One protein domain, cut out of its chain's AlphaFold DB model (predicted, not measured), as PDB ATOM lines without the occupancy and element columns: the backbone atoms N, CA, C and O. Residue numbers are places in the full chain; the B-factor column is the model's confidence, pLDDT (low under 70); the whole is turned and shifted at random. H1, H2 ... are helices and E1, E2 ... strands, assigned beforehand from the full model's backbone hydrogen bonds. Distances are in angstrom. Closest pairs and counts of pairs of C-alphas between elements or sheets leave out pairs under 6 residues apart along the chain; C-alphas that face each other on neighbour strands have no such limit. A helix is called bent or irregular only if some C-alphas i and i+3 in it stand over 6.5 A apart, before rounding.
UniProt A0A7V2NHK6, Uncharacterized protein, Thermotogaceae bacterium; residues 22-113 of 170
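Overview. This is residues 22 to 113 of the 170 residues of an uncharacterized protein of Thermotogaceae bacterium (UniProt A0A7V2NHK6). A small, strongly twisted sheet of four strands has the long, kinked helix H3 along one face and the short helix H2 over part of the other, making three layers, with helices on both faces of a sheet. The short helix H1 lies away from this body, off the sheet, at the opposite end of the long axis from H2. The printed part has 92 residues, with three named helices and four named strands in the order E1 H1 E2 H2 E3 E4 H3, and its class is mixed, helices and strands. The sheet's order is E1 E2 E4 E3, mixed, with E2 and E4 parallel and the other neighbours antiparallel. The whole is compact, with a radius of gyration of the C-alphas of 13.5 A and spans of 38 by 26 by 21 A.

Arrangement. E1, residues 22 to 25, is an edge strand, antiparallel to E2, residues 53 to 57, at 140 degrees; N 25 and O 53 are 2.9 A apart, within hydrogen-bond range. H1, residues 33 to 41, is not on the sheet and touches no helix. E2 is parallel to E4, residues 82 to 85, at 29 degrees, with N 56 and O 83 at 2.8 A. H2, residues 61 to 68, is on the sheet at a height over the sheet of 8.7 A, over E4 and along the strands, at 11 degrees to E4 on the local plane; their closest C-alphas, of Ser 68 and Tyr 84, are 6.3 A apart. E3, residues 76 to 79, is the other edge strand and forms a hairpin with E4, antiparallel at 160 degrees, with N 77 and O 84 at 2.8 A. H3, residues 88 to 111, is on the opposite face from H2 at a height over the sheet of 7.4 A, over E2 and E4 and along the strands, at 22 degrees to E4 on the local plane. The closest C-alphas of H3 and E3, of Glu 102 and Thr 78, are 5.9 A apart. H1 and H3 are only just apart, with closest C-alphas at 8.3 A. Each O i to N i+4 pair is within hydrogen-bond range in H1 and H2, and 13 of 20 are in H3.

Along the chain. E1 begins at C-alpha 22, (0.639, -22.099, -31.036). H1 has nine residues and E2 five, and each is 12.7 A from first to last C-alpha. H2 has eight residues, and E3 and E4 have four each. H3, 24 residues and 29.5 A, is irregular, with C-alphas 90 and 93 9.1 A apart, and has a kink of 82 degrees near residue 95. It ends at C-alpha 111, (4.865, -14.111, -56.234).

Size, cuts and confidence. The two C-alphas farthest apart, of Glu 41 in H1 and Thr 62 in H2, are 38.9 A apart. The printed part has no cut. The link from H1 to E2, 11 residues, is long. The mean pLDDT of the printed part is 93.7, and no printed residue is under 70.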
ATOM      1  N   SER A  22       0.373 -21.709 -29.649       91.44
ATOM      2  CA  SER A  22       0.639 -22.099 -31.036       91.44
ATOM      3  C   SER A  22      -0.412 -23.076 -31.547       91.44
ATOM      4  O   SER A  22      -0.801 -23.998 -30.824       91.44
ATOM      5  N   PHE A  23      -0.831 -22.915 -32.796       94.94
ATOM      6  CA  PHE A  23      -1.689 -23.864 -33.504       94.94
ATOM      7  C   PHE A  23      -1.364 -23.860 -35.000       94.94
ATOM      8  O   PHE A  23      -0.604 -23.021 -35.472       94.94
ATOM      9  N   GLU A  24      -1.924 -24.808 -35.743       96.88
ATOM     10  CA  GLU A  24      -1.854 -24.830 -37.203       96.88
ATOM     11  C   GLU A  24      -3.236 -24.529 -37.774       96.88
ATOM     12  O   GLU A  24      -4.253 -24.929 -37.198       96.88
ATOM     13  N   VAL A  25      -3.266 -23.816 -38.894       96.81
ATOM     14  CA  VAL A  25      -4.488 -23.540 -39.646       96.81
ATOM     15  C   VAL A  25      -4.383 -24.140 -41.040       96.81
ATOM     16  O   VAL A  25      -3.334 -24.053 -41.678       96.81
ATOM     17  N   ASN A  26      -5.469 -24.752 -41.505       97.00
ATOM     18  CA  ASN A  26      -5.573 -25.209 -42.879       97.00
ATOM     19  C   ASN A  26      -6.131 -24.060 -43.738       97.00
ATOM     20  O   ASN A  26      -7.270 -23.644 -43.510       97.00
ATOM     21  N   PRO A  27      -5.383 -23.526 -44.721       95.69
ATOM     22  CA  PRO A  27      -5.863 -22.413 -45.537       95.69
ATOM     23  C   PRO A  27      -7.101 -22.774 -46.369       95.69
ATOM     24  O   PRO A  27      -7.906 -21.901 -46.685       95.69
ATOM     25  N   PHE A  28      -7.319 -24.056 -46.673       96.00
ATOM     26  CA  PHE A  28      -8.505 -24.512 -47.396       96.00
ATOM     27  C   PHE A  28      -9.806 -24.388 -46.586       96.00
ATOM     28  O   PHE A  28     -10.881 -24.477 -47.174       96.00
ATOM     29  N   ASP A  29      -9.734 -24.116 -45.276       94.56
ATOM     30  CA  ASP A  29     -10.909 -23.751 -44.471       94.56
ATOM     31  C   ASP A  29     -11.416 -22.325 -44.782       94.56
ATOM     32  O   ASP A  29     -12.549 -21.983 -44.436       94.56
ATOM     33  N   PHE A  30     -10.589 -21.502 -45.438       93.69
ATOM     34  CA  PHE A  30     -10.859 -20.096 -45.772       93.69
ATOM     35  C   PHE A  30     -10.964 -19.856 -47.283       93.69
ATOM     36  O   PHE A  30     -11.617 -18.919 -47.729       93.69
ATOM     37  N   ILE A  31     -10.347 -20.718 -48.089       94.19
ATOM     38  CA  ILE A  31     -10.325 -20.590 -49.545       94.19
ATOM     39  C   ILE A  31     -11.581 -21.221 -50.156       94.19
ATOM     40  O   ILE A  31     -11.742 -22.443 -50.181       94.19
ATOM     41  N   GLY A  32     -12.452 -20.384 -50.717       94.81
ATOM     42  CA  GLY A  32     -13.595 -20.802 -51.519       94.81
ATOM     43  C   GLY A  32     -13.310 -20.820 -53.024       94.81
ATOM     44  O   GLY A  32     -12.203 -20.586 -53.508       94.81
ATOM     45  N   THR A  33     -14.353 -21.091 -53.812       95.81
ATOM     46  CA  THR A  33     -14.269 -21.125 -55.283       95.81
ATOM     47  C   THR A  33     -13.835 -19.783 -55.881       95.81
ATOM     48  O   THR A  33     -13.141 -19.771 -56.898       95.81
ATOM     49  N   ARG A  34     -14.249 -18.661 -55.273       95.38
ATOM     50  CA  ARG A  34     -13.906 -17.309 -55.740       95.38
ATOM     51  C   ARG A  34     -12.415 -17.052 -55.555       95.38
ATOM     52  O   ARG A  34     -11.740 -16.656 -56.500       95.38
ATOM     53  N   GLU A  35     -11.910 -17.343 -54.366       96.38
ATOM     54  CA  GLU A  35     -10.518 -17.145 -53.980       96.38
ATOM     55  C   GLU A  35      -9.610 -18.014 -54.857       96.38
ATOM     56  O   GLU A  35      -8.631 -17.517 -55.405       96.38
ATOM     57  N   ILE A  36      -9.988 -19.276 -55.114       95.94
ATOM     58  CA  ILE A  36      -9.269 -20.158 -56.052       95.94
ATOM     59  C   ILE A  36      -9.191 -19.554 -57.457       95.94
ATOM     60  O   ILE A  36      -8.154 -19.676 -58.110       95.94
ATOM     61  N   ALA A  37     -10.279 -18.959 -57.953       95.06
ATOM     62  CA  ALA A  37     -10.292 -18.360 -59.284       95.06
ATOM     63  C   ALA A  37      -9.306 -17.187 -59.366       95.06
ATOM     64  O   ALA A  37      -8.457 -17.183 -60.255       95.06
ATOM     65  N   ILE A  38      -9.353 -16.276 -58.390       94.81
ATOM     66  CA  ILE A  38      -8.440 -15.127 -58.305       94.81
ATOM     67  C   ILE A  38      -6.987 -15.609 -58.185       94.81
ATOM     68  O   ILE A  38      -6.143 -15.224 -58.985       94.81
ATOM     69  N   LEU A  39      -6.686 -16.511 -57.246       95.69
ATOM     70  CA  LEU A  39      -5.331 -17.036 -57.040       95.69
ATOM     71  C   LEU A  39      -4.741 -17.647 -58.326       95.69
ATOM     72  O   LEU A  39      -3.584 -17.393 -58.665       95.69
ATOM     73  N   LYS A  40      -5.546 -18.399 -59.087       94.94
ATOM     74  CA  LYS A  40      -5.121 -18.976 -60.372       94.94
ATOM     75  C   LYS A  40      -4.832 -17.923 -61.440       94.94
ATOM     76  O   LYS A  40      -3.902 -18.121 -62.220       94.94
ATOM     77  N   GLU A  41      -5.586 -16.825 -61.488       93.69
ATOM     78  CA  GLU A  41      -5.315 -15.710 -62.411       93.69
ATOM     79  C   GLU A  41      -3.944 -15.072 -62.148       93.69
ATOM     80  O   GLU A  41      -3.264 -14.665 -63.090       93.69
ATOM     81  N   PHE A  42      -3.495 -15.076 -60.891       91.94
ATOM     82  CA  PHE A  42      -2.169 -14.600 -60.483       91.94
ATOM     83  C   PHE A  42      -1.066 -15.665 -60.552       91.94
ATOM     84  O   PHE A  42       0.056 -15.426 -60.111       91.94
ATOM     85  N   GLY A  43      -1.353 -16.832 -61.136       92.62
ATOM     86  CA  GLY A  43      -0.363 -17.889 -61.339       92.62
ATOM     87  C   GLY A  43      -0.043 -18.703 -60.085       92.62
ATOM     88  O   GLY A  43       0.937 -19.446 -60.089       92.62
ATOM     89  N   VAL A  44      -0.860 -18.610 -59.031       94.75
ATOM     90  CA  VAL A  44      -0.735 -19.491 -57.866       94.75
ATOM     91  C   VAL A  44      -1.182 -20.894 -58.259       94.75
ATOM     92  O   VAL A  44      -2.328 -21.127 -58.660       94.75
ATOM     93  N   ASN A  45      -0.272 -21.850 -58.118       93.81
ATOM     94  CA  ASN A  45      -0.597 -23.259 -58.215       93.81
ATOM     95  C   ASN A  45      -1.182 -23.734 -56.878       93.81
ATOM     96  O   ASN A  45      -0.522 -23.675 -55.845       93.81
ATOM     97  N   ILE A  46      -2.428 -24.206 -56.900       93.12
ATOM     98  CA  ILE A  46      -3.156 -24.614 -55.689       93.12
ATOM     99  C   ILE A  46      -2.473 -25.789 -54.981       93.12
ATOM    100  O   ILE A  46      -2.524 -25.869 -53.757       93.12
ATOM    101  N   ASP A  47      -1.796 -26.658 -55.732       91.88
ATOM    102  CA  ASP A  47      -1.077 -27.807 -55.170       91.88
ATOM    103  C   ASP A  47       0.182 -27.390 -54.384       91.88
ATOM    104  O   ASP A  47       0.681 -28.170 -53.572       91.88
ATOM    105  N   ASP A  48       0.669 -26.159 -54.588       91.94
ATOM    106  CA  ASP A  48       1.825 -25.599 -53.879       91.94
ATOM    107  C   ASP A  48       1.420 -24.853 -52.590       91.94
ATOM    108  O   ASP A  48       2.286 -24.428 -51.820       91.94
ATOM    109  N   ILE A  49       0.115 -24.698 -52.321       93.81
ATOM    110  CA  ILE A  49      -0.384 -24.065 -51.094       93.81
ATOM    111  C   ILE A  49      -0.124 -25.002 -49.900       93.81
ATOM    112  O   ILE A  49      -0.534 -26.167 -49.930       93.81
ATOM    113  N   PRO A  50       0.524 -24.524 -48.819       92.69
ATOM    114  CA  PRO A  50       0.808 -25.355 -47.655       92.69
ATOM    115  C   PRO A  50      -0.487 -25.844 -47.001       92.69
ATOM    116  O   PRO A  50      -1.391 -25.061 -46.733       92.69
ATOM    117  N   PHE A  51      -0.569 -27.138 -46.685       93.00
ATOM    118  CA  PHE A  51      -1.765 -27.707 -46.050       93.00
ATOM    119  C   PHE A  51      -1.964 -27.225 -44.605       93.00
ATOM    120  O   PHE A  51      -3.094 -27.152 -44.136       93.00
ATOM    121  N   ASN A  52      -0.870 -26.882 -43.919       95.44
ATOM    122  CA  ASN A  52      -0.865 -26.354 -42.561       95.44
ATOM    123  C   ASN A  52       0.033 -25.117 -42.506       95.44
ATOM    124  O   ASN A  52       1.200 -25.177 -42.902       95.44
ATOM    125  N   ILE A  53      -0.495 -24.020 -41.971       97.38
ATOM    126  CA  ILE A  53       0.247 -22.790 -41.705       97.38
ATOM    127  C   ILE A  53       0.393 -22.646 -40.184       97.38
ATOM    128  O   ILE A  53      -0.623 -22.662 -39.480       97.38
ATOM    129  N   PRO A  54       1.620 -22.530 -39.647       97.38
ATOM    130  CA  PRO A  54       1.824 -22.340 -38.219       97.38
ATOM    131  C   PRO A  54       1.405 -20.930 -37.792       97.38
ATOM    132  O   PRO A  54       1.771 -19.935 -38.420       97.38
ATOM    133  N   VAL A  55       0.675 -20.854 -36.681       97.75
ATOM    134  CA  VAL A  55       0.170 -19.616 -36.088       97.75
ATOM    135  C   VAL A  55       0.619 -19.517 -34.636       97.75
ATOM    136  O   VAL A  55       0.449 -20.457 -33.857       97.75
ATOM    137  N   ILE A  56       1.148 -18.356 -34.260       96.81
ATOM    138  CA  ILE A  56       1.419 -17.963 -32.882       96.81
ATOM    139  C   ILE A  56       0.423 -16.871 -32.487       96.81
ATOM    140  O   ILE A  56       0.467 -15.751 -32.992       96.81
ATOM    141  N   GLU A  57      -0.474 -17.197 -31.560       95.81
ATOM    142  CA  GLU A  57      -1.377 -16.242 -30.924       95.81
ATOM    143  C   GLU A  57      -0.754 -15.737 -29.621       95.81
ATOM    144  O   GLU A  57      -0.540 -16.499 -28.671       95.81
ATOM    145  N   ALA A  58      -0.503 -14.431 -29.574       94.38
ATOM    146  CA  ALA A  58      -0.011 -13.761 -28.380       94.38
ATOM    147  C   ALA A  58      -1.113 -13.610 -27.316       94.38
ATOM    148  O   ALA A  58      -2.293 -13.387 -27.608       94.38
ATOM    149  N   ASP A  59      -0.733 -13.652 -26.046       91.25
ATOM    150  CA  ASP A  59      -1.619 -13.413 -24.911       91.25
ATOM    151  C   ASP A  59      -1.975 -11.928 -24.756       91.25
ATOM    152  O   ASP A  59      -3.049 -11.595 -24.253       91.25
ATOM    153  N   ASN A  60      -1.098 -11.022 -25.194       90.31
ATOM    154  CA  ASN A  60      -1.324  -9.577 -25.161       90.31
ATOM    155  C   ASN A  60      -0.475  -8.833 -26.207       90.31
ATOM    156  O   ASN A  60       0.425  -9.398 -26.825       90.31
ATOM    157  N   LEU A  61      -0.755  -7.537 -26.373       89.88
ATOM    158  CA  LEU A  61      -0.082  -6.669 -27.342       89.88
ATOM    159  C   LEU A  61       1.442  -6.598 -27.142       89.88
ATOM    160  O   LEU A  61       2.185  -6.596 -28.116       89.88
ATOM    161  N   THR A  62       1.926  -6.568 -25.898       91.25
ATOM    162  CA  THR A  62       3.370  -6.517 -25.616       91.25
ATOM    163  C   THR A  62       4.068  -7.795 -26.064       91.25
ATOM    164  O   THR A  62       5.141  -7.733 -26.658       91.25
ATOM    165  N   GLU A  63       3.469  -8.959 -25.801       92.19
ATOM    166  CA  GLU A  63       4.006 -10.230 -26.287       92.19
ATOM    167  C   GLU A  63       3.988 -10.293 -27.819       92.19
ATOM    168  O   GLU A  63       4.995 -10.674 -28.406       92.19
ATOM    169  N   PHE A  64       2.904  -9.842 -28.460       94.12
ATOM    170  CA  PHE A  64       2.814  -9.775 -29.921       94.12
ATOM    171  C   PHE A  64       3.978  -8.980 -30.522       94.12
ATOM    172  O   PHE A  64       4.725  -9.527 -31.327       94.12
ATOM    173  N   VAL A  65       4.185  -7.736 -30.076       92.44
ATOM    174  CA  VAL A  65       5.265  -6.865 -30.573       92.44
ATOM    175  C   VAL A  65       6.647  -7.478 -30.330       92.44
ATOM    176  O   VAL A  65       7.519  -7.384 -31.186       92.44
ATOM    177  N   ASN A  66       6.861  -8.147 -29.193       93.00
ATOM    178  CA  ASN A  66       8.143  -8.795 -28.903       93.00
ATOM    179  C   ASN A  66       8.415 -10.018 -29.790       93.00
ATOM    180  O   ASN A  66       9.569 -10.289 -30.113       93.00
ATOM    181  N   LEU A  67       7.374 -10.781 -30.135       92.12
ATOM    182  CA  LEU A  67       7.496 -11.972 -30.977       92.12
ATOM    183  C   LEU A  67       7.634 -11.612 -32.459       92.12
ATOM    184  O   LEU A  67       8.391 -12.268 -33.173       92.12
ATOM    185  N   SER A  68       6.901 -10.594 -32.908       92.19
ATOM    186  CA  SER A  68       6.754 -10.262 -34.324       92.19
ATOM    187  C   SER A  68       7.578  -9.058 -34.779       92.19
ATOM    188  O   SER A  68       7.774  -8.874 -35.976       92.19
ATOM    189  N   TYR A  69       8.053  -8.225 -33.849       90.88
ATOM    190  CA  TYR A  69       8.671  -6.920 -34.122       90.88
ATOM    191  C   TYR A  69       7.766  -5.938 -34.886       90.88
ATOM    192  O   TYR A  69       8.240  -4.901 -35.352       90.88
ATOM    193  N   ALA A  70       6.469  -6.234 -35.003       88.88
ATOM    194  CA  ALA A  70       5.519  -5.364 -35.675       88.88
ATOM    195  C   ALA A  70       5.173  -4.128 -34.820       88.88
ATOM    196  O   ALA A  70       5.236  -4.184 -33.587       88.88
ATOM    197  N   PRO A  71       4.751  -3.016 -35.447       86.69
ATOM    198  CA  PRO A  71       4.226  -1.858 -34.733       86.69
ATOM    199  C   PRO A  71       3.039  -2.199 -33.819       86.69
ATOM    200  O   PRO A  71       2.240  -3.094 -34.090       86.69
ATOM    201  N   TYR A  72       2.854  -1.409 -32.756       86.00
ATOM    202  CA  TYR A  72       1.758  -1.583 -31.789       86.00
ATOM    203  C   TYR A  72       0.346  -1.463 -32.397       86.00
ATOM    204  O   TYR A  72      -0.630  -1.864 -31.766       86.00
ATOM    205  N   CYS A  73       0.218  -0.889 -33.595       85.12
ATOM    206  CA  CYS A  73      -1.052  -0.737 -34.302       85.12
ATOM    207  C   CYS A  73      -1.430  -1.945 -35.180       85.12
ATOM    208  O   CYS A  73      -2.549  -1.985 -35.693       85.12
ATOM    209  N   THR A  74      -0.535  -2.924 -35.334       89.44
ATOM    210  CA  THR A  74      -0.691  -4.078 -36.228       89.44
ATOM    211  C   THR A  74      -1.413  -5.234 -35.537       89.44
ATOM    212  O   THR A  74      -1.037  -5.622 -34.436       89.44
ATOM    213  N   ALA A  75      -2.441  -5.808 -36.167       92.88
ATOM    214  CA  ALA A  75      -3.265  -6.878 -35.582       92.88
ATOM    215  C   ALA A  75      -2.715  -8.300 -35.813       92.88
ATOM    216  O   ALA A  75      -2.936  -9.189 -34.987       92.88
ATOM    217  N   GLY A  76      -2.004  -8.498 -36.919       95.12
ATOM    218  CA  GLY A  76      -1.354  -9.737 -37.324       95.12
ATOM    219  C   GLY A  76      -0.208  -9.422 -38.280       95.12
ATOM    220  O   GLY A  76      -0.135  -8.309 -38.796       95.12
ATOM    221  N   VAL A  77       0.738 -10.344 -38.412       95.44
ATOM    222  CA  VAL A  77       1.812 -10.245 -39.401       95.44
ATOM    223  C   VAL A  77       2.337 -11.628 -39.754       95.44
ATOM    224  O   VAL A  77       2.450 -12.510 -38.895       95.44
ATOM    225  N   THR A  78       2.730 -11.787 -41.007       96.00
ATOM    226  CA  THR A  78       3.351 -12.996 -41.529       96.00
ATOM    227  C   THR A  78       4.860 -12.815 -41.658       96.00
ATOM    228  O   THR A  78       5.338 -11.878 -42.292       96.00
ATOM    229  N   ILE A  79       5.635 -13.734 -41.076       93.75
ATOM    230  CA  ILE A  79       7.102 -13.724 -41.124       93.75
ATOM    231  C   ILE A  79       7.582 -15.130 -41.479       93.75
ATOM    232  O   ILE A  79       7.358 -16.076 -40.728       93.75
ATOM    233  N   ASN A  80       8.266 -15.278 -42.619       90.81
ATOM    234  CA  ASN A  80       8.828 -16.553 -43.088       90.81
ATOM    235  C   ASN A  80       7.807 -17.714 -43.111       90.81
ATOM    236  O   ASN A  80       8.124 -18.835 -42.711       90.81
ATOM    237  N   GLY A  81       6.570 -17.441 -43.544       93.31
ATOM    238  CA  GLY A  81       5.493 -18.439 -43.618       93.31
ATOM    239  C   GLY A  81       4.829 -18.783 -42.279       93.31
ATOM    240  O   GLY A  81       4.011 -19.697 -42.229       93.31
ATOM    241  N   MET A  82       5.167 -18.071 -41.201       96.12
ATOM    242  CA  MET A  82       4.518 -18.184 -39.895       96.12
ATOM    243  C   MET A  82       3.680 -16.945 -39.606       96.12
ATOM    244  O   MET A  82       4.145 -15.821 -39.792       96.12
ATOM    245  N   ILE A  83       2.465 -17.158 -39.109       98.00
ATOM    246  CA  ILE A  83       1.552 -16.081 -38.735       98.00
ATOM    247  C   ILE A  83       1.739 -15.764 -37.256       98.00
ATOM    248  O   ILE A  83       1.642 -16.642 -36.400       98.00
ATOM    249  N   TYR A  84       1.939 -14.492 -36.946       97.50
ATOM    250  CA  TYR A  84       1.861 -13.954 -35.597       97.50
ATOM    251  C   TYR A  84       0.582 -13.137 -35.512       97.50
ATOM    252  O   TYR A  84       0.359 -12.256 -36.337       97.50
ATOM    253  N   ILE A  85      -0.266 -13.398 -34.522       96.94
ATOM    254  CA  ILE A  85      -1.547 -12.703 -34.378       96.94
ATOM    255  C   ILE A  85      -1.767 -12.254 -32.937       96.94
ATOM    256  O   ILE A  85      -1.373 -12.927 -31.978       96.94
ATOM    257  N   GLN A  86      -2.396 -11.092 -32.772       95.12
ATOM    258  CA  GLN A  86      -2.814 -10.625 -31.458       95.12
ATOM    259  C   GLN A  86      -3.886 -11.533 -30.834       95.12
ATOM    260  O   GLN A  86      -4.584 -12.297 -31.501       95.12
ATOM    261  N   ASN A  87      -4.050 -11.391 -29.520       91.19
ATOM    262  CA  ASN A  87      -4.985 -12.174 -28.724       91.19
ATOM    263  C   ASN A  87      -6.424 -12.139 -29.271       91.19
ATOM    264  O   ASN A  87      -6.992 -11.059 -29.482       91.19
ATOM    265  N   ARG A  88      -7.081 -13.300 -29.383       91.62
ATOM    266  CA  ARG A  88      -8.469 -13.375 -29.880       91.62
ATOM    267  C   ARG A  88      -9.487 -12.634 -29.019       91.62
ATOM    268  O   ARG A  88     -10.485 -12.151 -29.545       91.62
ATOM    269  N   ASN A  89      -9.249 -12.503 -27.712       88.75
ATOM    270  CA  ASN A  89     -10.146 -11.744 -26.836       88.75
ATOM    271  C   ASN A  89      -9.993 -10.233 -27.035       88.75
ATOM    272  O   ASN A  89     -10.923  -9.490 -26.735       88.75
ATOM    273  N   TYR A  90      -8.843  -9.781 -27.545       88.75
ATOM    274  CA  TYR A  90      -8.637  -8.393 -27.946       88.75
ATOM    275  C   TYR A  90      -9.231  -8.123 -29.336       88.75
ATOM    276  O   TYR A  90      -9.985  -7.167 -29.509       88.75
ATOM    277  N   LEU A  91      -8.960  -8.997 -30.312       90.25
ATOM    278  CA  LEU A  91      -9.459  -8.839 -31.684       90.25
ATOM    279  C   LEU A  91     -10.966  -9.108 -31.816       90.25
ATOM    280  O   LEU A  91     -11.621  -8.552 -32.703       90.25
ATOM    281  N   LEU A  92     -11.547  -9.923 -30.931       92.12
ATOM    282  CA  LEU A  92     -12.965 -10.282 -30.924       92.12
ATOM    283  C   LEU A  92     -13.418 -10.757 -32.315       92.12
ATOM    284  O   LEU A  92     -12.888 -11.716 -32.870       92.12
ATOM    285  N   LYS A  93     -14.384 -10.054 -32.916       89.25
ATOM    286  CA  LYS A  93     -14.928 -10.363 -34.243       89.25
ATOM    287  C   LYS A  93     -13.910 -10.184 -35.373       89.25
ATOM    288  O   LYS A  93     -14.141 -10.710 -36.454       89.25
ATOM    289  N   ARG A  94     -12.818  -9.445 -35.144       90.25
ATOM    290  CA  ARG A  94     -11.760  -9.231 -36.142       90.25
ATOM    291  C   ARG A  94     -10.777 -10.397 -36.223       90.25
ATOM    292  O   ARG A  94     -10.018 -10.447 -37.174       90.25
ATOM    293  N   PHE A  95     -10.796 -11.335 -35.273       94.19
ATOM    294  CA  PHE A  95      -9.800 -12.404 -35.234       94.19
ATOM    295  C   PHE A  95      -9.786 -13.239 -36.519       94.19
ATOM    296  O   PHE A  95      -8.734 -13.387 -37.127       94.19
ATOM    297  N   ASN A  96     -10.949 -13.731 -36.961       94.75
ATOM    298  CA  ASN A  96     -11.020 -14.590 -38.145       94.75
ATOM    299  C   ASN A  96     -10.598 -13.856 -39.419       94.75
ATOM    300  O   ASN A  96      -9.831 -14.414 -40.186       94.75
ATOM    301  N   ILE A  97     -11.047 -12.610 -39.611       95.38
ATOM    302  CA  ILE A  97     -10.686 -11.832 -40.804       95.38
ATOM    303  C   ILE A  97      -9.198 -11.462 -40.806       95.38
ATOM    304  O   ILE A  97      -8.564 -11.522 -41.847       95.38
ATOM    305  N   THR A  98      -8.610 -11.151 -39.646       96.50
ATOM    306  CA  THR A  98      -7.160 -10.931 -39.532       96.50
ATOM    307  C   THR A  98      -6.385 -12.219 -39.796       96.50
ATOM    308  O   THR A  98      -5.383 -12.184 -40.491       96.50
ATOM    309  N   LEU A  99      -6.842 -13.364 -39.287       97.50
ATOM    310  CA  LEU A  99      -6.195 -14.646 -39.568       97.50
ATOM    311  C   LEU A  99      -6.257 -14.993 -41.062       97.50
ATOM    312  O   LEU A  99      -5.257 -15.406 -41.634       97.50
ATOM    313  N   GLU A 100      -7.418 -14.804 -41.684       97.69
ATOM    314  CA  GLU A 100      -7.627 -15.011 -43.116       97.69
ATOM    315  C   GLU A 100      -6.729 -14.100 -43.967       97.69
ATOM    316  O   GLU A 100      -6.093 -14.563 -44.911       97.69
ATOM    317  N   HIS A 101      -6.612 -12.828 -43.583       97.94
ATOM    318  CA  HIS A 101      -5.714 -11.854 -44.202       97.94
ATOM    319  C   HIS A 101      -4.257 -12.346 -44.199       97.94
ATOM    320  O   HIS A 101      -3.617 -12.434 -45.245       97.94
ATOM    321  N   GLU A 102      -3.753 -12.774 -43.040       98.12
ATOM    322  CA  GLU A 102      -2.387 -13.297 -42.922       98.12
ATOM    323  C   GLU A 102      -2.177 -14.617 -43.680       98.12
ATOM    324  O   GLU A 102      -1.114 -14.849 -44.255       98.12
ATOM    325  N   ILE A 103      -3.195 -15.479 -43.754       98.06
ATOM    326  CA  ILE A 103      -3.143 -16.696 -44.578       98.06
ATOM    327  C   ILE A 103      -2.895 -16.340 -46.050       98.06
ATOM    328  O   ILE A 103      -2.065 -16.978 -46.702       98.06
ATOM    329  N   PHE A 104      -3.573 -15.321 -46.581       97.94
ATOM    330  CA  PHE A 104      -3.362 -14.913 -47.968       97.94
ATOM    331  C   PHE A 104      -1.987 -14.287 -48.204       97.94
ATOM    332  O   PHE A 104      -1.410 -14.545 -49.261       97.94
ATOM    333  N   HIS A 105      -1.402 -13.585 -47.228       97.38
ATOM    334  CA  HIS A 105       0.008 -13.191 -47.314       97.38
ATOM    335  C   HIS A 105       0.931 -14.404 -47.458       97.38
ATOM    336  O   HIS A 105       1.767 -14.426 -48.359       97.38
ATOM    337  N   VAL A 106       0.751 -15.457 -46.648       96.88
ATOM    338  CA  VAL A 106       1.552 -16.695 -46.770       96.88
ATOM    339  C   VAL A 106       1.455 -17.295 -48.177       96.88
ATOM    340  O   VAL A 106       2.462 -17.736 -48.730       96.88
ATOM    341  N   ILE A 107       0.257 -17.303 -48.767       96.12
ATOM    342  CA  ILE A 107       0.005 -17.874 -50.098       96.12
ATOM    343  C   ILE A 107       0.644 -17.027 -51.205       96.12
ATOM    344  O   ILE A 107       1.233 -17.573 -52.140       96.12
ATOM    345  N   LEU A 108       0.522 -15.702 -51.116       95.69
ATOM    346  CA  LEU A 108       0.953 -14.774 -52.163       95.69
ATOM    347  C   LEU A 108       2.445 -14.428 -52.096       95.69
ATOM    348  O   LEU A 108       3.004 -14.021 -53.113       95.69
ATOM    349  N   HIS A 109       3.103 -14.638 -50.951       89.38
ATOM    350  CA  HIS A 109       4.479 -14.194 -50.696       89.38
ATOM    351  C   HIS A 109       5.484 -14.585 -51.798       89.38
ATOM    352  O   HIS A 109       6.355 -13.802 -52.180       89.38
ATOM    353  N   ASN A 110       5.349 -15.789 -52.362       85.94
ATOM    354  CA  ASN A 110       6.270 -16.305 -53.383       85.94
ATOM    355  C   ASN A 110       6.124 -15.634 -54.760       85.94
ATOM    356  O   ASN A 110       6.967 -15.850 -55.631       85.94
ATOM    357  N   LEU A 111       5.083 -14.824 -54.975       91.00
ATOM    358  CA  LEU A 111       4.865 -14.111 -56.234       91.00
ATOM    359  C   LEU A 111       5.780 -12.885 -56.392       91.00
ATOM    360  O   LEU A 111       5.888 -12.352 -57.497       91.00
ATOM    361  N   GLY A 112       6.445 -12.433 -55.320       90.69
ATOM    362  CA  GLY A 112       7.375 -11.298 -55.373       90.69
ATOM    363  C   GLY A 112       6.704  -9.984 -55.784       90.69
ATOM    364  O   GLY A 112       7.314  -9.155 -56.466       90.69
ATOM    365  N   LEU A 113       5.433  -9.816 -55.419       93.06
ATOM    366  CA  LEU A 113       4.640  -8.642 -55.756       93.06
ATOM    367  C   LEU A 113       5.126  -7.416 -54.966       93.06
ATOM    368  O   LEU A 113       5.632  -7.551 -53.850       93.06
TER     369      LEU A 113